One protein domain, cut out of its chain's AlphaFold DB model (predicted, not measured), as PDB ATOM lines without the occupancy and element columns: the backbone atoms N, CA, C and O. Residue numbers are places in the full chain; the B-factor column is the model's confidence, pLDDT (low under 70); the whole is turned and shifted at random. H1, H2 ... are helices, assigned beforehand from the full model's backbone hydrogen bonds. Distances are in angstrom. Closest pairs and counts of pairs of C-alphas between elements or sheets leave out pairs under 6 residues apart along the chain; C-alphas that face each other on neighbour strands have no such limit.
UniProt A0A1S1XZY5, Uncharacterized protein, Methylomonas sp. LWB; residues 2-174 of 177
ATOM      1  N   ASP A   2     212.668 191.198 178.525       83.38
ATOM      2  CA  ASP A   2     213.130 190.418 177.357       83.38
ATOM      3  C   ASP A   2     212.206 189.267 176.941       83.38
ATOM      4  O   ASP A   2     211.969 189.083 175.755       83.38
ATOM      5  N   ILE A   3     211.637 188.519 177.894       82.44
ATOM      6  CA  ILE A   3     210.649 187.464 177.593       82.44
ATOM      7  C   ILE A   3     209.475 188.031 176.797       82.44
ATOM      8  O   ILE A   3     209.130 187.523 175.738       82.44
ATOM      9  N   GLN A   4     208.874 189.097 177.321       85.19
ATOM     10  CA  GLN A   4     207.678 189.695 176.741       85.19
ATOM     11  C   GLN A   4     207.997 190.333 175.387       85.19
ATOM     12  O   GLN A   4     207.270 190.129 174.421       85.19
ATOM     13  N   TYR A   5     209.162 190.977 175.277       84.81
ATOM     14  CA  TYR A   5     209.694 191.471 174.012       84.81
ATOM     15  C   TYR A   5     209.851 190.350 172.964       84.81
ATOM     16  O   TYR A   5     209.332 190.477 171.858       84.81
ATOM     17  N   LYS A   6     210.467 189.211 173.318       83.88
ATOM     18  CA  LYS A   6     210.641 188.047 172.421       83.88
ATOM     19  C   LYS A   6     209.323 187.411 171.987       83.88
ATOM     20  O   LYS A   6     209.228 186.899 170.877       83.88
ATOM     21  N   LEU A   7     208.312 187.438 172.852       84.75
ATOM     22  CA  LEU A   7     206.963 186.968 172.532       84.75
ATOM     23  C   LEU A   7     206.160 187.986 171.705       84.75
ATOM     24  O   LEU A   7     205.015 187.709 171.357       84.75
ATOM     25  N   ASN A   8     206.746 189.146 171.384       84.62
ATOM     26  CA  ASN A   8     206.075 190.286 170.766       84.62
ATOM     27  C   ASN A   8     204.849 190.761 171.571       84.62
ATOM     28  O   ASN A   8     203.840 191.191 171.011       84.62
ATOM     29  N   ILE A   9     204.935 190.666 172.901       86.25
ATOM     30  CA  ILE A   9     203.913 191.147 173.822       86.25
ATOM     31  C   ILE A   9     204.450 192.362 174.574       86.25
ATOM     32  O   ILE A   9     205.211 192.268 175.532       86.25
ATOM     33  N   LEU A  10     204.038 193.546 174.136       86.12
ATOM     34  CA  LEU A  10     204.466 194.816 174.717       86.12
ATOM     35  C   LEU A  10     203.455 195.295 175.773       86.12
ATOM     36  O   LEU A  10     202.787 196.309 175.594       86.12
ATOM     37  N   SER A  11     203.318 194.542 176.870       89.81
ATOM     38  CA  SER A  11     202.425 194.873 177.996       89.81
ATOM     39  C   SER A  11     203.197 194.994 179.308       89.81
ATOM     40  O   SER A  11     203.919 194.079 179.718       89.81
ATOM     41  N   ILE A  12     203.013 196.122 179.999       89.19
ATOM     42  CA  ILE A  12     203.601 196.328 181.324       89.19
ATOM     43  C   ILE A  12     202.908 195.476 182.386       89.19
ATOM     44  O   ILE A  12     203.556 195.050 183.337       89.19
ATOM     45  N   GLU A  13     201.620 195.196 182.219       91.38
ATOM     46  CA  GLU A  13     200.820 194.361 183.112       91.38
ATOM     47  C   GLU A  13     201.386 192.943 183.141       91.38
ATOM     48  O   GLU A  13     201.730 192.445 184.211       91.38
ATOM     49  N   GLN A  14     201.628 192.349 181.970       88.88
ATOM     50  CA  GLN A  14     202.246 191.025 181.885       88.88
ATOM     51  C   GLN A  14     203.679 191.007 182.415       88.88
ATOM     52  O   GLN A  14     204.115 190.018 183.003       88.88
ATOM     53  N   VAL A  15     204.444 192.094 182.249       87.81
ATOM     54  CA  VAL A  15     205.747 192.198 182.919       87.81
ATOM     55  C   VAL A  15     205.553 192.152 184.432       87.81
ATOM     56  O   VAL A  15     206.184 191.315 185.072       87.81
ATOM     57  N   LYS A  16     204.671 192.995 184.987       90.12
ATOM     58  CA  LYS A  16     204.391 193.108 186.428       90.12
ATOM     59  C   LYS A  16     203.916 191.777 187.033       90.12
ATOM     60  O   LYS A  16     204.397 191.410 188.101       90.12
ATOM     61  N   GLU A  17     203.068 191.026 186.332       88.38
ATOM     62  CA  GLU A  17     202.595 189.691 186.742       88.38
ATOM     63  C   GLU A  17     203.735 188.676 186.934       88.38
ATOM     64  O   GLU A  17     203.648 187.798 187.789       88.38
ATOM     65  N   ASN A  18     204.831 188.817 186.184       82.44
ATOM     66  CA  ASN A  18     205.974 187.902 186.239       82.44
ATOM     67  C   ASN A  18     207.053 188.295 187.264       82.44
ATOM     68  O   ASN A  18     208.003 187.529 187.467       82.44
ATOM     69  N   ILE A  19     206.944 189.477 187.885       85.56
ATOM     70  CA  ILE A  19     207.961 190.029 188.798       85.56
ATOM     71  C   ILE A  19     207.407 190.564 190.140       85.56
ATOM     72  O   ILE A  19     207.929 191.568 190.634       85.56
ATOM     73  N   PRO A  20     206.394 189.944 190.779       87.75
ATOM     74  CA  PRO A  20     205.759 190.507 191.977       87.75
ATOM     75  C   PRO A  20     206.762 190.817 193.102       87.75
ATOM     76  O   PRO A  20     206.735 191.907 193.668       87.75
ATOM     77  N   GLU A  21     207.734 189.934 193.344       86.94
ATOM     78  CA  GLU A  21     208.767 190.151 194.368       86.94
ATOM     79  C   GLU A  21     209.693 191.333 194.061       86.94
ATOM     80  O   GLU A  21     210.139 192.026 194.973       86.94
ATOM     81  N   VAL A  22     209.967 191.604 192.780       88.88
ATOM     82  CA  VAL A  22     210.759 192.774 192.372       88.88
ATOM     83  C   VAL A  22     209.985 194.054 192.670       88.88
ATOM     84  O   VAL A  22     210.577 195.033 193.120       88.88
ATOM     85  N   LEU A  23     208.667 194.058 192.456       92.12
ATOM     86  CA  LEU A  23     207.815 195.204 192.780       92.12
ATOM     87  C   LEU A  23     207.733 195.431 194.293       92.12
ATOM     88  O   LEU A  23     207.804 196.577 194.736       92.12
ATOM     89  N   ASP A  24     207.659 194.361 195.084       91.94
ATOM     90  CA  ASP A  24     207.689 194.441 196.548       91.94
ATOM     91  C   ASP A  24     209.038 194.952 197.067       91.94
ATOM     92  O   ASP A  24     209.081 195.843 197.924       91.94
ATOM     93  N   ALA A  25     210.146 194.461 196.505       92.06
ATOM     94  CA  ALA A  25     211.483 194.958 196.802       92.06
ATOM     95  C   ALA A  25     211.610 196.444 196.452       92.06
ATOM     96  O   ALA A  25     212.062 197.241 197.277       92.06
ATOM     97  N   LEU A  26     211.141 196.839 195.266       94.81
ATOM     98  CA  LEU A  26     211.169 198.220 194.800       94.81
ATOM     99  C   LEU A  26     210.355 199.140 195.714       94.81
ATOM    100  O   LEU A  26     210.849 200.177 196.160       94.81
ATOM    101  N   LYS A  27     209.129 198.734 196.054       95.12
ATOM    102  CA  LYS A  27     208.256 199.457 196.982       95.12
ATOM    103  C   LYS A  27     208.906 199.599 198.355       95.12
ATOM    104  O   LYS A  27     208.882 200.686 198.930       95.12
ATOM    105  N   TRP A  28     209.516 198.534 198.873       94.44
ATOM    106  CA  TRP A  28     210.211 198.587 200.154       94.44
ATOM    107  C   TRP A  28     211.401 199.547 200.122       94.44
ATOM    108  O   TRP A  28     211.544 200.363 201.035       94.44
ATOM    109  N   VAL A  29     212.215 199.517 199.062       95.19
ATOM    110  CA  VAL A  29     213.322 200.467 198.903       95.19
ATOM    111  C   VAL A  29     212.784 201.892 198.909       95.19
ATOM    112  O   VAL A  29     213.243 202.710 199.700       95.19
ATOM    113  N   LEU A  30     211.773 202.198 198.101       95.81
ATOM    114  CA  LEU A  30     211.242 203.557 197.996       95.81
ATOM    115  C   LEU A  30     210.652 204.058 199.321       95.81
ATOM    116  O   LEU A  30     210.995 205.158 199.760       95.81
ATOM    117  N   LEU A  31     209.848 203.240 200.002       95.19
ATOM    118  CA  LEU A  31     209.079 203.669 201.174       95.19
ATOM    119  C   LEU A  31     209.810 203.508 202.512       95.19
ATOM    120  O   LEU A  31     209.550 204.275 203.434       95.19
ATOM    121  N   HIS A  32     210.705 202.526 202.643       92.44
ATOM    122  CA  HIS A  32     211.169 202.063 203.958       92.44
ATOM    123  C   HIS A  32     212.684 201.957 204.110       92.44
ATOM    124  O   HIS A  32     213.166 202.069 205.232       92.44
ATOM    125  N   TYR A  33     213.448 201.768 203.029       93.19
ATOM    126  CA  TYR A  33     214.910 201.716 203.141       93.19
ATOM    127  C   TYR A  33     215.471 203.031 203.704       93.19
ATOM    128  O   TYR A  33     215.089 204.116 203.260       93.19
ATOM    129  N   THR A  34     216.392 202.935 204.658       88.38
ATOM    130  CA  THR A  34     217.085 204.085 205.263       88.38
ATOM    131  C   THR A  34     218.596 203.877 205.298       88.38
ATOM    132  O   THR A  34     219.337 204.814 205.015       88.38
ATOM    133  N   THR A  35     219.055 202.664 205.617       91.06
ATOM    134  CA  THR A  35     220.472 202.299 205.713       91.06
ATOM    135  C   THR A  35     220.673 200.787 205.540       91.06
ATOM    136  O   THR A  35     219.707 200.024 205.494       91.06
ATOM    137  N   TYR A  36     221.932 200.353 205.472       87.81
ATOM    138  CA  TYR A  36     222.335 198.946 205.437       87.81
ATOM    139  C   TYR A  36     222.436 198.364 206.856       87.81
ATOM    140  O   TYR A  36     223.529 198.190 207.393       87.81
ATOM    141  N   ASP A  37     221.288 198.090 207.472       90.19
ATOM    142  CA  ASP A  37     221.184 197.399 208.762       90.19
ATOM    143  C   ASP A  37     220.861 195.898 208.601       90.19
ATOM    144  O   ASP A  37     220.731 195.370 207.494       90.19
ATOM    145  N   GLU A  38     220.724 195.190 209.722       92.12
ATOM    146  CA  GLU A  38     220.378 193.765 209.738       92.12
ATOM    147  C   GLU A  38     219.036 193.476 209.042       92.12
ATOM    148  O   GLU A  38     218.905 192.484 208.325       92.12
ATOM    149  N   GLN A  39     218.038 194.356 209.188       89.56
ATOM    150  CA  GLN A  39     216.743 194.183 208.527       89.56
ATOM    151  C   GLN A  39     216.875 194.289 207.004       89.56
ATOM    152  O   GLN A  39     216.262 193.501 206.276       89.56
ATOM    153  N   CYS A  40     217.692 195.226 206.520       90.56
ATOM    154  CA  CYS A  40     218.029 195.364 205.111       90.56
ATOM    155  C   CYS A  40     218.730 194.109 204.581       90.56
ATOM    156  O   CYS A  40     218.339 193.592 203.534       90.56
ATOM    157  N   LEU A  41     219.732 193.594 205.301       90.19
ATOM    158  CA  LEU A  41     220.462 192.387 204.902       90.19
ATOM    159  C   LEU A  41     219.552 191.153 204.872       90.19
ATOM    160  O   LEU A  41     219.597 190.391 203.909       90.19
ATOM    161  N   ASN A  42     218.667 191.002 205.859       92.50
ATOM    162  CA  ASN A  42     217.687 189.918 205.890       92.50
ATOM    163  C   ASN A  42     216.714 189.998 204.707       92.50
ATOM    164  O   ASN A  42     216.455 188.993 204.048       92.50
ATOM    165  N   LYS A  43     216.207 191.192 204.379       90.56
ATOM    166  CA  LYS A  43     215.345 191.381 203.201       90.56
ATOM    167  C   LYS A  43     216.077 191.099 201.897       90.56
ATOM    168  O   LYS A  43     215.524 190.422 201.036       90.56
ATOM    169  N   LEU A  44     217.313 191.575 201.761       89.50
ATOM    170  CA  LEU A  44     218.148 191.286 200.598       89.50
ATOM    171  C   LEU A  44     218.362 189.776 200.438       89.50
ATOM    172  O   LEU A  44     218.174 189.254 199.344       89.50
ATOM    173  N   ALA A  45     218.691 189.069 201.523       90.56
ATOM    174  CA  ALA A  45     218.874 187.622 201.509       90.56
ATOM    175  C   ALA A  45     217.597 186.882 201.083       90.56
ATOM    176  O   ALA A  45     217.676 185.980 200.253       90.56
ATOM    177  N   ILE A  46     216.427 187.298 201.582       91.88
ATOM    178  CA  ILE A  46     215.130 186.730 201.180       91.88
ATOM    179  C   ILE A  46     214.893 186.929 199.680       91.88
ATOM    180  O   ILE A  46     214.607 185.962 198.977       91.88
ATOM    181  N   TYR A  47     215.062 188.150 199.162       89.31
ATOM    182  CA  TYR A  47     214.840 188.418 197.738       89.31
ATOM    183  C   TYR A  47     215.826 187.660 196.836       89.31
ATOM    184  O   TYR A  47     215.429 187.134 195.799       89.31
ATOM    185  N   LEU A  48     217.100 187.553 197.228       86.88
ATOM    186  CA  LEU A  48     218.097 186.776 196.482       86.88
ATOM    187  C   LEU A  48     217.794 185.271 196.512       86.88
ATOM    188  O   LEU A  48     217.931 184.591 195.491       86.88
ATOM    189  N   HIS A  49     217.357 184.753 197.662       89.44
ATOM    190  CA  HIS A  49     216.960 183.358 197.806       89.44
ATOM    191  C   HIS A  49     215.762 183.029 196.912       89.44
ATOM    192  O   HIS A  49     215.833 182.096 196.113       89.44
ATOM    193  N   ASN A  50     214.702 183.835 196.971       87.06
ATOM    194  CA  ASN A  50     213.506 183.609 196.166       87.06
ATOM    195  C   ASN A  50     213.780 183.780 194.665       87.06
ATOM    196  O   ASN A  50     213.311 182.977 193.859       87.06
ATOM    197  N   SER A  51     214.616 184.750 194.283       82.56
ATOM    198  CA  SER A  51     215.104 184.883 192.903       82.56
ATOM    199  C   SER A  51     215.781 183.595 192.416       82.56
ATOM    200  O   SER A  51     215.488 183.110 191.322       82.56
ATOM    201  N   SER A  52     216.610 182.974 193.261       82.94
ATOM    202  CA  SER A  52     217.274 181.701 192.948       82.94
ATOM    203  C   SER A  52     216.282 180.535 192.840       82.94
ATOM    204  O   SER A  52     216.401 179.709 191.938       82.94
ATOM    205  N   LEU A  53     215.268 180.476 193.710       84.44
ATOM    206  CA  LEU A  53     214.204 179.470 193.616       84.44
ATOM    207  C   LEU A  53     213.398 179.613 192.322       84.44
ATOM    208  O   LEU A  53     213.095 178.612 191.679       84.44
ATOM    209  N   ASN A  54     213.097 180.844 191.905       79.31
ATOM    210  CA  ASN A  54     212.385 181.107 190.657       79.31
ATOM    211  C   ASN A  54     213.157 180.598 189.431       79.31
ATOM    212  O   ASN A  54     212.533 180.094 188.502       79.31
ATOM    213  N   VAL A  55     214.493 180.680 189.431       77.25
ATOM    214  CA  VAL A  55     215.336 180.075 188.381       77.25
ATOM    215  C   VAL A  55     215.144 178.565 188.329       77.25
ATOM    216  O   VAL A  55     214.891 178.017 187.259       77.25
ATOM    217  N   ILE A  56     215.235 177.902 189.486       80.50
ATOM    218  CA  ILE A  56     215.117 176.442 189.594       80.50
ATOM    219  C   ILE A  56     213.727 175.980 189.145       80.50
ATOM    220  O   ILE A  56     213.612 175.055 188.352       80.50
ATOM    221  N   LEU A  57     212.667 176.644 189.616       78.94
ATOM    222  CA  LEU A  57     211.283 176.287 189.288       78.94
ATOM    223  C   LEU A  57     210.960 176.440 187.798       78.94
ATOM    224  O   LEU A  57     210.097 175.734 187.284       78.94
ATOM    225  N   ARG A  58     211.626 177.373 187.113       72.50
ATOM    226  CA  ARG A  58     211.439 177.621 185.679       72.50
ATOM    227  C   ARG A  58     212.275 176.695 184.795       72.50
ATOM    228  O   ARG A  58     212.046 176.699 183.589       72.50
ATOM    229  N   ASP A  59     213.232 175.962 185.373       77.31
ATOM    230  CA  ASP A  59     214.211 175.117 184.669       77.31
ATOM    231  C   ASP A  59     214.887 175.843 183.487       77.31
ATOM    232  O   ASP A  59     215.144 175.286 182.421       77.31
ATOM    233  N   ASN A  60     215.103 177.154 183.645       67.00
ATOM    234  CA  ASN A  60     215.628 178.013 182.591       67.00
ATOM    235  C   ASN A  60     216.397 179.199 183.187       67.00
ATOM    236  O   ASN A  60     215.813 180.172 183.674       67.00
ATOM    237  N   THR A  61     217.726 179.118 183.122       64.31
ATOM    238  CA  THR A  61     218.649 180.144 183.627       64.31
ATOM    239  C   THR A  61     218.714 181.390 182.750       64.31
ATOM    240  O   THR A  61     219.014 182.469 183.263       64.31
ATOM    241  N   ASP A  62     218.381 181.282 181.459       57.09
ATOM    242  CA  ASP A  62     218.452 182.399 180.505       57.09
ATOM    243  C   ASP A  62     217.446 183.512 180.846       57.09
ATOM    244  O   ASP A  62     217.577 184.647 180.400       57.09
ATOM    245  N   LEU A  63     216.443 183.213 181.678       53.28
ATOM    246  CA  LEU A  63     215.430 184.177 182.115       53.28
ATOM    247  C   LEU A  63     215.866 185.069 183.280       53.28
ATOM    248  O   LEU A  63     215.222 186.089 183.532       53.28
ATOM    249  N   SER A  64     216.945 184.704 183.971       58.47
ATOM    250  CA  SER A  64     217.566 185.529 185.016       58.47
ATOM    251  C   SER A  64     218.806 186.273 184.533       58.47
ATOM    252  O   SER A  64     219.365 187.064 185.290       58.47
ATOM    253  N   ALA A  65     219.203 186.037 183.280       60.00
ATOM    254  CA  ALA A  65     220.335 186.662 182.621       60.00
ATOM    255  C   ALA A  65     219.940 187.171 181.223       60.00
ATOM    256  O   ALA A  65     220.253 186.547 180.212       60.00
ATOM    257  N   GLY A  66     219.226 188.301 181.180       78.50
ATOM    258  CA  GLY A  66     218.791 188.948 179.941       78.50
ATOM    259  C   GLY A  66     219.890 189.782 179.272       78.50
ATOM    260  O   GLY A  66     221.090 189.597 179.500       78.50
ATOM    261  N   GLY A  67     219.485 190.752 178.450       82.75
ATOM    262  CA  GLY A  67     220.391 191.678 177.766       82.75
ATOM    263  C   GLY A  67     221.360 192.405 178.708       82.75
ATOM    264  O   GLY A  67     222.506 192.668 178.339       82.75
ATOM    265  N   GLU A  68     220.959 192.673 179.954       87.75
ATOM    266  CA  GLU A  68     221.824 193.286 180.965       87.75
ATOM    267  C   GLU A  68     223.030 192.412 181.349       87.75
ATOM    268  O   GLU A  68     224.100 192.942 181.653       87.75
ATOM    269  N   HIS A  69     222.901 191.083 181.284       88.06
ATOM    270  CA  HIS A  69     224.008 190.162 181.540       88.06
ATOM    271  C   HIS A  69     224.954 190.042 180.339       88.06
ATOM    272  O   HIS A  69     226.162 189.879 180.518       88.06
ATOM    273  N   HIS A  70     224.449 190.194 179.111       89.94
ATOM    274  CA  HIS A  70     225.316 190.342 177.939       89.94
ATOM    275  C   HIS A  70     226.163 191.614 178.039       89.94
ATOM    276  O   HIS A  70     227.375 191.557 177.820       89.94
ATOM    277  N   LEU A  71     225.549 192.731 178.446       92.00
ATOM    278  CA  LEU A  71     226.269 193.973 178.725       92.00
ATOM    279  C   LEU A  71     227.325 193.774 179.824       92.00
ATOM    280  O   LEU A  71     228.458 194.231 179.671       92.00
ATOM    281  N   TYR A  72     226.981 193.056 180.902       92.19
ATOM    282  CA  TYR A  72     227.937 192.702 181.954       92.19
ATOM    283  C   TYR A  72     229.159 191.970 181.408       92.19
ATOM    284  O   TYR A  72     230.279 192.396 181.677       92.19
ATOM    285  N   ASN A  73     228.961 190.920 180.610       89.94
ATOM    286  CA  ASN A  73     230.070 190.137 180.070       89.94
ATOM    287  C   ASN A  73     231.014 191.002 179.223       89.94
ATOM    288  O   ASN A  73     232.229 190.914 179.383       89.94
ATOM    289  N   LYS A  74     230.476 191.907 178.392       91.25
ATOM    290  CA  LYS A  74     231.304 192.826 177.596       91.25
ATOM    291  C   LYS A  74     232.075 193.818 178.455       91.25
ATOM    292  O   LYS A  74     233.273 193.989 178.259       91.25
ATOM    293  N   LEU A  75     231.422 194.446 179.432       91.19
ATOM    294  CA  LEU A  75     232.099 195.362 180.354       91.19
ATOM    295  C   LEU A  75     233.161 194.647 181.200       91.19
ATOM    296  O   LEU A  75     234.215 195.219 181.462       91.19
ATOM    297  N   TYR A  76     232.925 193.391 181.568       88.75
ATOM    298  CA  TYR A  76     233.900 192.562 182.268       88.75
ATOM    299  C   TYR A  76     235.108 192.202 181.386       88.75
ATOM    300  O   TYR A  76     236.249 192.242 181.850       88.75
ATOM    301  N   ASP A  77     234.898 191.921 180.100       87.81
ATOM    302  CA  ASP A  77     235.994 191.720 179.147       87.81
ATOM    303  C   ASP A  77     236.804 193.009 178.934       87.81
ATOM    304  O   ASP A  77     238.035 192.965 178.856       87.81
ATOM    305  N   TYR A  78     236.151 194.176 178.921       84.06
ATOM    306  CA  TYR A  78     236.846 195.464 178.933       84.06
ATOM    307  C   TYR A  78     237.646 195.673 180.221       84.06
ATOM    308  O   TYR A  78     238.786 196.118 180.145       84.06
ATOM    309  N   GLN A  79     237.099 195.299 181.381       81.06
ATOM    310  CA  GLN A  79     237.777 195.397 182.678       81.06
ATOM    311  C   GLN A  79     239.047 194.542 182.728       81.06
ATOM    312  O   GLN A  79     240.083 194.997 183.205       81.06
ATOM    313  N   LYS A  80     239.001 193.313 182.201       78.44
ATOM    314  CA  LYS A  80     240.183 192.436 182.123       78.44
ATOM    315  C   LYS A  80     241.328 193.047 181.322       78.44
ATOM    316  O   LYS A  80     242.487 192.779 181.617       78.44
ATOM    317  N   ASN A  81     240.994 193.839 180.309       75.62
ATOM    318  CA  ASN A  81     241.956 194.454 179.402       75.62
ATOM    319  C   ASN A  81     242.279 195.913 179.770       75.62
ATOM    320  O   ASN A  81     243.107 196.538 179.109       75.62
ATOM    321  N   ASN A  82     241.608 196.479 180.778       64.31
ATOM    322  CA  ASN A  82     241.679 197.893 181.122       64.31
ATOM    323  C   ASN A  82     241.368 198.090 182.618       64.31
ATOM    324  O   ASN A  82     240.215 198.002 183.041       64.31
ATOM    325  N   GLU A  83     242.392 198.404 183.417       63.81
ATOM    326  CA  GLU A  83     242.332 198.497 184.893       63.81
ATOM    327  C   GLU A  83     241.397 199.600 185.438       63.81
ATOM    328  O   GLU A  83     241.237 199.752 186.646       63.81
ATOM    329  N   LEU A  84     240.768 200.384 184.560       70.50
ATOM    330  CA  LEU A  84     239.920 201.519 184.920       70.50
ATOM    331  C   LEU A  84     238.554 201.119 185.499       70.50
ATOM    332  O   LEU A  84     237.973 201.914 186.234       70.50
ATOM    333  N   ILE A  85     238.027 199.929 185.186       78.00
ATOM    334  CA  ILE A  85     236.686 199.512 185.632       78.00
ATOM    335  C   ILE A  85     236.763 198.908 187.042       78.00
ATOM    336  O   ILE A  85     237.319 197.828 187.242       78.00
ATOM    337  N   SER A  86     236.148 199.582 188.014       84.38
ATOM    338  CA  SER A  86     236.047 199.147 189.420       84.38
ATOM    339  C   SER A  86     234.635 198.693 189.815       84.38
ATOM    340  O   SER A  86     234.378 198.371 190.976       84.38
ATOM    341  N   ALA A  87     233.713 198.675 188.853       88.19
ATOM    342  CA  ALA A  87     232.317 198.329 189.060       88.19
ATOM    343  C   ALA A  87     232.126 196.878 189.528       88.19
ATOM    344  O   ALA A  87     232.741 195.943 189.013       88.19
ATOM    345  N   THR A  88     231.213 196.672 190.477       90.50
ATOM    346  CA  THR A  88     230.795 195.329 190.892       90.50
ATOM    347  C   THR A  88     229.823 194.715 189.883       90.50
ATOM    348  O   THR A  88     229.146 195.427 189.137       90.50
ATOM    349  N   HIS A  89     229.681 193.385 189.906       90.12
ATOM    350  CA  HIS A  89     228.687 192.680 189.085       90.12
ATOM    351  C   HIS A  89     227.274 193.265 189.264       90.12
ATOM    352  O   HIS A  89     226.619 193.604 188.281       90.12
ATOM    353  N   GLY A  90     226.841 193.480 190.514       89.69
ATOM    354  CA  GLY A  90     225.524 194.046 190.814       89.69
ATOM    355  C   GLY A  90     225.332 195.474 190.293       89.69
ATOM    356  O   GLY A  90     224.244 195.813 189.837       89.69
ATOM    357  N   GLN A  91     226.385 196.303 190.293       93.19
ATOM    358  CA  GLN A  91     226.321 197.641 189.697       93.19
ATOM    359  C   GLN A  91     226.129 197.567 188.181       93.19
ATOM    360  O   GLN A  91     225.263 198.257 187.651       93.19
ATOM    361  N   ILE A  92     226.887 196.714 187.490       92.19
ATOM    362  CA  ILE A  92     226.801 196.590 186.031       92.19
ATOM    363  C   ILE A  92     225.448 196.008 185.599       92.19
ATOM    364  O   ILE A  92     224.786 196.576 184.730       92.19
ATOM    365  N   VAL A  93     225.004 194.921 186.238       92.25
ATOM    366  CA  VAL A  93     223.683 194.322 185.980       92.25
ATOM    367  C   VAL A  93     222.570 195.323 186.286       92.25
ATOM    368  O   VAL A  93     221.628 195.459 185.506       92.25
ATOM    369  N   GLY A  94     222.695 196.097 187.369       93.75
ATOM    370  CA  GLY A  94     221.779 197.193 187.675       93.75
ATOM    371  C   GLY A  94     221.717 198.238 186.556       93.75
ATOM    372  O   GLY A  94     220.627 198.589 186.108       93.75
ATOM    373  N   ILE A  95     222.864 198.701 186.051       94.81
ATOM    374  CA  ILE A  95     222.939 199.666 184.938       94.81
ATOM    375  C   ILE A  95     222.241 199.116 183.693       94.81
ATOM    376  O   ILE A  95     221.393 199.799 183.117       94.81
ATOM    377  N   GLY A  96     222.532 197.872 183.310       94.88
ATOM    378  CA  GLY A  96     221.856 197.223 182.188       94.88
ATOM    379  C   GLY A  96     220.349 197.075 182.417       94.88
ATOM    380  O   GLY A  96     219.565 197.315 181.501       94.88
ATOM    381  N   THR A  97     219.922 196.789 183.649       94.38
ATOM    382  CA  THR A  97     218.499 196.717 184.027       94.38
ATOM    383  C   THR A  97     217.812 198.074 183.873       94.38
ATOM    384  O   THR A  97     216.697 198.141 183.359       94.38
ATOM    385  N   LEU A  98     218.471 199.167 184.271       95.94
ATOM    386  CA  LEU A  98     217.946 200.528 184.132       95.94
ATOM    387  C   LEU A  98     217.763 200.921 182.659       95.94
ATOM    388  O   LEU A  98     216.728 201.484 182.302       95.94
ATOM    389  N   ILE A  99     218.741 200.592 181.806       96.00
ATOM    390  CA  ILE A  99     218.668 200.827 180.356       96.00
ATOM    391  C   ILE A  99     217.538 199.989 179.744       96.00
ATOM    392  O   ILE A  99     216.689 200.528 179.038       96.00
ATOM    393  N   THR A 100     217.480 198.697 180.076       94.00
ATOM    394  CA  THR A 100     216.442 197.753 179.619       94.00
ATOM    395  C   THR A 100     215.051 198.255 179.988       94.00
ATOM    396  O   THR A 100     214.159 198.294 179.142       94.00
ATOM    397  N   ALA A 101     214.872 198.690 181.239       94.62
ATOM    398  CA  ALA A 101     213.618 199.245 181.725       94.62
ATOM    399  C   ALA A 101     213.207 200.478 180.929       94.62
ATOM    400  O   ALA A 101     212.058 200.564 180.509       94.62
ATOM    401  N   TYR A 102     214.131 201.408 180.687       95.56
ATOM    402  CA  TYR A 102     213.831 202.607 179.916       95.56
ATOM    403  C   TYR A 102     213.436 202.291 178.473       95.56
ATOM    404  O   TYR A 102     212.410 202.777 178.007       95.56
ATOM    405  N   VAL A 103     214.220 201.457 177.784       94.06
ATOM    406  CA  VAL A 103     213.957 201.056 176.394       94.06
ATOM    407  C   VAL A 103     212.583 200.397 176.280       94.06
ATOM    408  O   VAL A 103     211.773 200.814 175.455       94.06
ATOM    409  N   PHE A 104     212.283 199.430 177.153       93.12
ATOM    410  CA  PHE A 104     210.978 198.773 177.173       93.12
ATOM    411  C   PHE A 104     209.847 199.773 177.449       93.12
ATOM    412  O   PHE A 104     208.870 199.809 176.711       93.12
ATOM    413  N   CYS A 105     210.000 200.628 178.466       94.00
ATOM    414  CA  CYS A 105     209.020 201.656 178.827       94.00
ATOM    415  C   CYS A 105     208.776 202.667 177.694       94.00
ATOM    416  O   CYS A 105     207.646 203.116 177.518       94.00
ATOM    417  N   LYS A 106     209.808 202.995 176.905       93.44
ATOM    418  CA  LYS A 106     209.707 203.863 175.723       93.44
ATOM    419  C   LYS A 106     208.884 203.214 174.612       93.44
ATOM    420  O   LYS A 106     208.065 203.899 174.013       93.44
ATOM    421  N   MET A 107     209.041 201.907 174.380       91.81
ATOM    422  CA  MET A 107     208.258 201.164 173.376       91.81
ATOM    423  C   MET A 107     206.753 201.133 173.683       91.81
ATOM    424  O   MET A 107     205.952 201.042 172.759       91.81
ATOM    425  N   ILE A 108     206.375 201.200 174.961       93.94
ATOM    426  CA  ILE A 108     204.975 201.137 175.415       93.94
ATOM    427  C   ILE A 108     204.429 202.474 175.931       93.94
ATOM    428  O   ILE A 108     203.329 202.515 176.473       93.94
ATOM    429  N   GLU A 109     205.225 203.541 175.844       94.19
ATOM    430  CA  GLU A 109     204.902 204.883 176.346       94.19
ATOM    431  C   GLU A 109     204.461 204.931 177.829       94.19
ATOM    432  O   GLU A 109     203.713 205.813 178.251       94.19
ATOM    433  N   ASN A 110     204.966 204.012 178.662       94.62
ATOM    434  CA  ASN A 110     204.671 203.945 180.095       94.62
ATOM    435  C   ASN A 110     205.959 203.874 180.917       94.62
ATOM    436  O   ASN A 110     206.621 202.844 180.966       94.62
ATOM    437  N   TYR A 111     206.274 204.965 181.619       94.94
ATOM    438  CA  TYR A 111     207.539 205.145 182.342       94.94
ATOM    439  C   TYR A 111     207.443 204.935 183.857       94.94
ATOM    440  O   TYR A 111     208.423 205.174 184.561       94.94
ATOM    441  N   GLU A 112     206.294 204.509 184.390       94.88
ATOM    442  CA  GLU A 112     206.082 204.374 185.838       94.88
ATOM    443  C   GLU A 112     207.134 203.452 186.482       94.88
ATOM    444  O   GLU A 112     207.809 203.834 187.442       94.88
ATOM    445  N   LEU A 113     207.324 202.256 185.911       94.00
ATOM    446  CA  LEU A 113     208.276 201.267 186.418       94.00
ATOM    447  C   LEU A 113     209.717 201.790 186.359       94.00
ATOM    448  O   LEU A 113     210.448 201.688 187.345       94.00
ATOM    449  N   TYR A 114     210.113 202.387 185.231       95.75
ATOM    450  CA  TYR A 114     211.438 202.984 185.066       95.75
ATOM    451  C   TYR A 114     211.692 204.111 186.078       95.75
ATOM    452  O   TYR A 114     212.748 204.144 186.711       95.75
ATOM    453  N   ASN A 115     210.727 205.012 186.272       96.19
ATOM    454  CA  ASN A 115     210.870 206.134 187.197       96.19
ATOM    455  C   ASN A 115     211.046 205.650 188.640       96.19
ATOM    456  O   ASN A 115     211.941 206.125 189.343       96.19
ATOM    457  N   ASN A 116     210.251 204.663 189.058       96.38
ATOM    458  CA  ASN A 116     210.381 204.039 190.372       96.38
ATOM    459  C   ASN A 116     211.747 203.354 190.531       96.38
ATOM    460  O   ASN A 116     212.421 203.553 191.543       96.38
ATOM    461  N   LEU A 117     212.202 202.614 189.514       96.19
ATOM    462  CA  LEU A 117     213.513 201.960 189.513       96.19
ATOM    463  C   LEU A 117     214.659 202.974 189.640       96.19
ATOM    464  O   LEU A 117     215.544 202.806 190.480       96.19
ATOM    465  N   LYS A 118     214.627 204.062 188.863       96.56
ATOM    466  CA  LYS A 118     215.660 205.106 188.901       96.56
ATOM    467  C   LYS A 118     215.713 205.816 190.255       96.56
ATOM    468  O   LYS A 118     216.800 206.108 190.756       96.56
ATOM    469  N   GLN A 119     214.561 206.061 190.883       96.44
ATOM    470  CA  GLN A 119     214.505 206.602 192.245       96.44
ATOM    471  C   GLN A 119     215.080 205.627 193.280       96.44
ATOM    472  O   GLN A 119     215.830 206.045 194.164       96.44
ATOM    473  N   ALA A 120     214.788 204.332 193.154       95.94
ATOM    474  CA  ALA A 120     215.358 203.316 194.030       95.94
ATOM    475  C   ALA A 120     216.883 203.231 193.881       95.94
ATOM    476  O   ALA A 120     217.591 203.202 194.885       95.94
ATOM    477  N   PHE A 121     217.401 203.302 192.652       95.56
ATOM    478  CA  PHE A 121     218.842 203.344 192.393       95.56
ATOM    479  C   PHE A 121     219.501 204.552 193.057       95.56
ATOM    480  O   PHE A 121     220.519 204.395 193.730       95.56
ATOM    481  N   LYS A 122     218.888 205.739 192.949       94.19
ATOM    482  CA  LYS A 122     219.348 206.939 193.662       94.19
ATOM    483  C   LYS A 122     219.423 206.701 195.169       94.19
ATOM    484  O   LYS A 122     220.427 207.049 195.784       94.19
ATOM    485  N   LYS A 123     218.391 206.094 195.760       93.62
ATOM    486  CA  LYS A 123     218.318 205.834 197.205       93.62
ATOM    487  C   LYS A 123     219.358 204.811 197.679       93.62
ATOM    488  O   LYS A 123     219.907 204.962 198.764       93.62
ATOM    489  N   LEU A 124     219.649 203.807 196.853       91.94
ATOM    490  CA  LEU A 124     220.642 202.758 197.118       91.94
ATOM    491  C   LEU A 124     222.079 203.161 196.756       91.94
ATOM    492  O   LEU A 124     222.995 202.363 196.943       91.94
ATOM    493  N   LEU A 125     222.282 204.380 196.243       90.75
ATOM    494  CA  LEU A 125     223.568 204.867 195.729       90.75
ATOM    495  C   LEU A 125     224.120 204.018 194.570       90.75
ATOM    496  O   LEU A 125     225.325 203.974 194.328       90.75
ATOM    497  N   ILE A 126     223.231 203.366 193.819       92.62
ATOM    498  CA  ILE A 126     223.579 202.701 192.565       92.62
ATOM    499  C   ILE A 126     223.712 203.786 191.480       92.62
ATOM    500  O   ILE A 126     222.866 204.692 191.404       92.62
ATOM    501  N   PRO A 127     224.755 203.733 190.631       94.56
ATOM    502  CA  PRO A 127     224.925 204.680 189.535       94.56
ATOM    503  C   PRO A 127     223.682 204.797 188.643       94.56
ATOM    504  O   PRO A 127     223.202 203.820 188.077       94.56
ATOM    505  N   HIS A 128     223.166 206.020 188.520       95.19
ATOM    506  CA  HIS A 128     221.956 206.349 187.750       95.19
ATOM    507  C   HIS A 128     222.106 207.649 186.933       95.19
ATOM    508  O   HIS A 128     221.130 208.179 186.402       95.19
ATOM    509  N   HIS A 129     223.331 208.177 186.849       96.06
ATOM    510  CA  HIS A 129     223.736 209.308 186.012       96.06
ATOM    511  C   HIS A 129     225.216 209.171 185.625       96.06
ATOM    512  O   HIS A 129     225.955 208.422 186.271       96.06
ATOM    513  N   TYR A 130     225.671 209.933 184.626       96.06
ATOM    514  CA  TYR A 130     227.031 209.794 184.086       96.06
ATOM    515  C   TYR A 130     228.147 209.963 185.122       96.06
ATOM    516  O   TYR A 130     229.057 209.145 185.131       96.06
ATOM    517  N   ASP A 131     228.070 210.935 186.042       94.88
ATOM    518  CA  ASP A 131     229.128 211.071 187.062       94.88
ATOM    519  C   ASP A 131     229.263 209.809 187.936       94.88
ATOM    520  O   ASP A 131     230.368 209.412 188.285       94.88
ATOM    521  N   GLY A 132     228.149 209.137 188.252       94.56
ATOM    522  CA  GLY A 132     228.166 207.895 189.021       94.56
ATOM    523  C   GLY A 132     228.769 206.739 188.228       94.56
ATOM    524  O   GLY A 132     229.501 205.938 188.797       94.56
ATOM    525  N   LEU A 133     228.499 206.676 186.918       94.56
ATOM    526  CA  LEU A 133     229.114 205.697 186.019       94.56
ATOM    527  C   LEU A 133     230.628 205.927 185.895       94.56
ATOM    528  O   LEU A 133     231.408 204.986 186.015       94.56
ATOM    529  N   ASN A 134     231.052 207.183 185.739       93.81
ATOM    530  CA  ASN A 134     232.465 207.558 185.686       93.81
ATOM    531  C   ASN A 134     233.208 207.150 186.968       93.81
ATOM    532  O   ASN A 134     234.313 206.622 186.885       93.81
ATOM    533  N   ASN A 135     232.592 207.329 188.141       93.00
ATOM    534  CA  ASN A 135     233.195 206.976 189.432       93.00
ATOM    535  C   ASN A 135     233.463 205.472 189.602       93.00
ATOM    536  O   ASN A 135     234.313 205.097 190.406       93.00
ATOM    537  N   ILE A 136     232.752 204.619 188.861       91.94
ATOM    538  CA  ILE A 136     232.976 203.164 188.840       91.94
ATOM    539  C   ILE A 136     233.730 202.704 187.583       91.94
ATOM    540  O   ILE A 136     233.777 201.512 187.275       91.94
ATOM    541  N   GLY A 137     234.303 203.651 186.836       91.62
ATOM    542  CA  GLY A 137     235.136 203.369 185.673       91.62
ATOM    543  C   GLY A 137     234.382 203.060 184.385       91.62
ATOM    544  O   GLY A 137     234.985 202.543 183.451       91.62
ATOM    545  N   ILE A 138     233.086 203.374 184.296       92.81
ATOM    546  CA  ILE A 138     232.268 203.143 183.096       92.81
ATOM    547  C   ILE A 138     231.937 204.494 182.443       92.81
ATOM    548  O   ILE A 138     230.823 205.000 182.584       92.81
ATOM    549  N   PRO A 139     232.877 205.136 181.728       92.69
ATOM    550  CA  PRO A 139     232.551 206.345 180.987       92.69
ATOM    551  C   PRO A 139     231.565 206.049 179.857       92.69
ATOM    552  O   PRO A 139     231.501 204.931 179.343       92.69
ATOM    553  N   LYS A 140     230.827 207.080 179.421       94.38
ATOM    554  CA  LYS A 140     229.813 206.976 178.352       94.38
ATOM    555  C   LYS A 140     230.320 206.189 177.138       94.38
ATOM    556  O   LYS A 140     229.612 205.325 176.641       94.38
ATOM    557  N   GLN A 141     231.549 206.451 176.691       93.00
ATOM    558  CA  GLN A 141     232.112 205.771 175.524       93.00
ATOM    559  C   GLN A 141     232.322 204.266 175.746       93.00
ATOM    560  O   GLN A 141     232.059 203.480 174.844       93.00
ATOM    561  N   VAL A 142     232.753 203.851 176.941       92.81
ATOM    562  CA  VAL A 142     232.906 202.425 177.282       92.81
ATOM    563  C   VAL A 142     231.544 201.737 177.293       92.81
ATOM    564  O   VAL A 142     231.411 200.642 176.754       92.81
ATOM    565  N   LEU A 143     230.518 202.404 177.831       94.00
ATOM    566  CA  LEU A 143     229.149 201.895 177.801       94.00
ATOM    567  C   LEU A 143     228.622 201.747 176.363       94.00
ATOM    568  O   LEU A 143     228.042 200.718 176.040       94.00
ATOM    569  N   ILE A 144     228.857 202.742 175.499       94.69
ATOM    570  CA  ILE A 144     228.485 202.692 174.075       94.69
ATOM    571  C   ILE A 144     229.168 201.517 173.375       94.69
ATOM    572  O   ILE A 144     228.495 200.737 172.708       94.69
ATOM    573  N   ASN A 145     230.482 201.364 173.551       92.75
ATOM    574  CA  ASN A 145     231.228 200.276 172.924       92.75
ATOM    575  C   ASN A 145     230.681 198.910 173.369       92.75
ATOM    576  O   ASN A 145     230.399 198.056 172.536       92.75
ATOM    577  N   ALA A 146     230.437 198.736 174.672       92.94
ATOM    578  CA  ALA A 146     229.889 197.494 175.204       92.94
ATOM    579  C   ALA A 146     228.464 197.196 174.707       92.94
ATOM    580  O   ALA A 146     228.151 196.039 174.442       92.94
ATOM    581  N   LEU A 147     227.612 198.215 174.552       93.69
ATOM    582  CA  LEU A 147     226.266 198.058 173.987       93.69
ATOM    583  C   LEU A 147     226.296 197.744 172.483       93.69
ATOM    584  O   LEU A 147     225.496 196.941 172.010       93.69
ATOM    585  N   SER A 148     227.231 198.334 171.736       92.38
ATOM    586  CA  SER A 148     227.441 198.020 170.318       92.38
ATOM    587  C   SER A 148     227.839 196.551 170.121       92.38
ATOM    588  O   SER A 148     227.303 195.858 169.255       92.38
ATOM    589  N   ASP A 149     228.696 196.030 171.002       91.25
ATOM    590  CA  ASP A 149     229.208 194.656 170.941       91.25
ATOM    591  C   ASP A 149     228.191 193.564 171.320       91.25
ATOM    592  O   ASP A 149     228.516 192.375 171.219       91.25
ATOM    593  N   ILE A 150     227.000 193.935 171.801       88.31
ATOM    594  CA  ILE A 150     225.900 192.998 172.101       88.31
ATOM    595  C   ILE A 150     224.743 193.097 171.101       88.31
ATOM    596  O   ILE A 150     223.707 192.468 171.312       88.31
ATOM    597  N   SER A 151     224.906 193.866 170.021       75.19
ATOM    598  CA  SER A 151     223.884 194.071 168.982       75.19
ATOM    599  C   SER A 151     223.464 192.793 168.244       75.19
ATOM    600  O   SER A 151     222.417 192.761 167.609       75.19
ATOM    601  N   ASP A 152     224.254 191.723 168.348       66.88
ATOM    602  CA  ASP A 152     223.974 190.403 167.781       66.88
ATOM    603  C   ASP A 152     223.178 189.483 168.728       66.88
ATOM    604  O   ASP A 152     222.855 188.346 168.373       66.88
ATOM    605  N   LYS A 153     222.889 189.930 169.956       69.06
ATOM    606  CA  LYS A 153     222.201 189.128 170.971       69.06
ATOM    607  C   LYS A 153     220.716 189.438 170.953       69.06
ATOM    608  O   LYS A 153     220.331 190.539 171.338       69.06
ATOM    609  N   SER A 154     219.900 188.437 170.602       77.50
ATOM    610  CA  SER A 154     218.429 188.477 170.614       77.50
ATOM    611  C   SER A 154     217.887 188.836 172.004       77.50
ATOM    612  O   SER A 154     217.543 187.969 172.812       77.50
ATOM    613  N   SER A 155     217.866 190.125 172.306       85.94
ATOM    614  CA  SER A 155     217.533 190.758 173.579       85.94
ATOM    615  C   SER A 155     217.098 192.183 173.276       85.94
ATOM    616  O   SER A 155     217.519 192.752 172.269       85.94
ATOM    617  N   ILE A 156     216.307 192.794 174.157       88.81
ATOM    618  CA  ILE A 156     215.814 194.150 173.919       88.81
ATOM    619  C   ILE A 156     216.961 195.151 173.754       88.81
ATOM    620  O   ILE A 156     216.862 196.056 172.935       88.81
ATOM    621  N   LEU A 157     218.058 194.980 174.502       89.88
ATOM    622  CA  LEU A 157     219.228 195.849 174.393       89.88
ATOM    623  C   LEU A 157     219.958 195.632 173.068       89.88
ATOM    624  O   LEU A 157     220.242 196.608 172.381       89.88
ATOM    625  N   GLY A 158     220.244 194.377 172.710       88.50
ATOM    626  CA  GLY A 158     220.936 194.060 171.461       88.50
ATOM    627  C   GLY A 158     220.163 194.566 170.245       88.50
ATOM    628  O   GLY A 158     220.704 195.317 169.433       88.50
ATOM    629  N   ASP A 159     218.867 194.263 170.186       89.44
ATOM    630  CA  ASP A 159     218.021 194.649 169.059       89.44
ATOM    631  C   ASP A 159     217.842 196.173 168.990       89.44
ATOM    632  O   ASP A 159     217.938 196.755 167.907       89.44
ATOM    633  N   PHE A 160     217.665 196.853 170.131       90.25
ATOM    634  CA  PHE A 160     217.524 198.311 170.165       90.25
ATOM    635  C   PHE A 160     218.800 199.034 169.712       90.25
ATOM    636  O   PHE A 160     218.735 199.950 168.891       90.25
ATOM    637  N   PHE A 161     219.969 198.620 170.209       91.31
ATOM    638  CA  PHE A 161     221.242 199.274 169.890       91.31
ATOM    639  C   PHE A 161     221.872 198.806 168.569       91.31
ATOM    640  O   PHE A 161     222.844 199.412 168.120       91.31
ATOM    641  N   SER A 162     221.287 197.816 167.882       88.56
ATOM    642  CA  SER A 162     221.712 197.375 166.540       88.56
ATOM    643  C   SER A 162     221.710 198.494 165.491       88.56
ATOM    644  O   SER A 162     222.480 198.463 164.532       88.56
ATOM    645  N   GLN A 163     220.880 199.519 165.697       85.00
ATOM    646  CA  GLN A 163     220.770 200.681 164.813       85.00
ATOM    647  C   GLN A 163     221.815 201.772 165.103       85.00
ATOM    648  O   GLN A 163     221.795 202.820 164.462       85.00
ATOM    649  N   ASN A 164     222.734 201.546 166.051       79.31
ATOM    650  CA  ASN A 164     223.781 202.488 166.471       79.31
ATOM    651  C   ASN A 164     223.278 203.860 166.969       79.31
ATOM    652  O   ASN A 164     224.039 204.831 166.988       79.31
ATOM    653  N   ASP A 165     222.025 203.956 167.419       88.31
ATOM    654  CA  ASP A 165     221.527 205.142 168.117       88.31
ATOM    655  C   ASP A 165     221.714 205.003 169.634       88.31
ATOM    656  O   ASP A 165     220.992 204.281 170.322       88.31
ATOM    657  N   PHE A 166     222.693 205.738 170.163       94.19
ATOM    658  CA  PHE A 166     223.014 205.775 171.590       94.19
ATOM    659  C   PHE A 166     222.548 207.061 172.286       94.19
ATOM    660  O   PHE A 166     222.846 207.262 173.466       94.19
ATOM    661  N   SER A 167     221.814 207.938 171.590       93.12
ATOM    662  CA  SER A 167     221.326 209.210 172.149       93.12
ATOM    663  C   SER A 167     220.394 209.002 173.346       93.12
ATOM    664  O   SER A 167     220.397 209.790 174.292       93.12
ATOM    665  N   ILE A 168     219.682 207.872 173.374       93.81
ATOM    666  CA  ILE A 168     218.798 207.474 174.473       93.81
ATOM    667  C   ILE A 168     219.520 207.384 175.828       93.81
ATOM    668  O   ILE A 168     218.911 207.599 176.877       93.81
ATOM    669  N   LEU A 169     220.830 207.102 175.833       96.06
ATOM    670  CA  LEU A 169     221.623 207.048 177.063       96.06
ATOM    671  C   LEU A 169     221.658 208.414 177.759       96.06
ATOM    672  O   LEU A 169     221.695 208.472 178.987       96.06
ATOM    673  N   ASP A 170     221.583 209.513 177.003       95.56
ATOM    674  CA  ASP A 170     221.524 210.861 177.568       95.56
ATOM    675  C   ASP A 170     220.188 211.136 178.264       95.56
ATOM    676  O   ASP A 170     220.161 211.838 179.274       95.56
ATOM    677  N   GLU A 171     219.096 210.529 177.795       94.06
ATOM    678  CA  GLU A 171     217.799 210.566 178.477       94.06
ATOM    679  C   GLU A 171     217.840 209.740 179.776       94.06
ATOM    680  O   GLU A 171     217.387 210.189 180.837       94.06
ATOM    681  N   ILE A 172     218.449 208.549 179.715       95.50
ATOM    682  CA  ILE A 172     218.546 207.611 180.840       95.50
ATOM    683  C   ILE A 172     219.429 208.166 181.955       95.50
ATOM    684  O   ILE A 172     219.033 208.158 183.119       95.50
ATOM    685  N   PHE A 173     220.613 208.679 181.624       96.50
ATOM    686  CA  PHE A 173     221.623 209.093 182.601       96.50
ATOM    687  C   PHE A 173     221.635 210.600 182.877       96.50
ATOM    688  O   PHE A 173     222.534 211.103 183.563       96.50
ATOM    689  N   LYS A 174     220.601 211.326 182.431       91.50
ATOM    690  CA  LYS A 174     220.326 212.686 182.904       91.50
ATOM    691  C   LYS A 174     220.133 212.679 184.421       91.50
ATOM    692  O   LYS A 174     219.387 211.847 184.956       91.50
TER     693      LYS A 174
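Overview. This is residues 2 to 174 of the 177 residues of an uncharacterized protein of Methylomonas sp. LWB (UniProt A0A1S1XZY5). The longest helix, H4, stands at one side of the domain next to H3, which runs the opposite way; H3 packs on H7, and H7 on H6, the helix in the middle. Round H6 also pack H5, H10 and H11, with H9 on H5 and H10, while the short H1 and H2 lie at one edge. The printed part has 173 residues with eleven named helices, H1 to H11 in chain order, and no named strand: the class is all helix. It is compact, with a radius of gyration of the C-alphas of 15.9 A and spans of 39 by 37 by 31 A.

Arrangement. H4, residues 38 to 58, is close to but not clearly touching H3, residues 20 to 32, at a shallow tilt of 13 degrees, opposite ways; the closest C-alphas, of Glu 21 and Tyr 47, are 7.2 A apart. With residues 26 to 30 alone, H3 touches H7, residues 112 to 123, at a steep tilt of 49 degrees, the same way; closest are the C-alphas of Leu 30 and Ala 120, 5.7 A. The hub is H6, residues 89 to 107, touching four helices. It forms a helical hairpin with H7 at 27 degrees, closest C-alphas Ala 101 and Tyr 114, 5.5 A, and another with H5, residues 67 to 81, at 41 degrees, closest Glu 68 and Gly 96, 4.1 A. H10, residues 156 to 161, touches H6 about perpendicular, at 80 degrees, closest C-alphas Thr 100 and Leu 157, 6.2 A. H11, residues 168 to 172, touches H6, closest C-alphas Ile 99 and Ile 172, 6.8 A. H9, residues 140 to 148, touches H5, closest C-alphas Lys 74 and Ala 146, 5.4 A. H8, residues 130 to 135, and H9 only just touch, only at the corner by their link, with 3 pairs of C-alphas within 8 A. H1, residues 2 to 6, and H2, residues 12 to 17, are close but not clearly touching, closest C-alphas Gln 4 and Val 15, 6.9 A. In each helix every O i to N i+4 pair is within hydrogen-bond range.

Along the chain. H4 measures 30.3 A from C-alpha 38 at (220.378, 193.765, 209.738) to C-alpha 58; H6 measures 27.1 A, H5 21.8 A, H3 17.5 A and H7 16.8 A. H1 begins at C-alpha 2, (213.130, 190.418, 177.357), and H11 ends at C-alpha 172, (218.546, 207.611, 180.840).

Size, cuts and confidence. The C-alphas of Glu 38 and Gln 163 are farthest apart, 45.5 A. The printed part has no cut and no long link. Residues 60 to 65, 82 to 83 and 152 to 153 are under pLDDT 70; the mean of the printed part is 88.4.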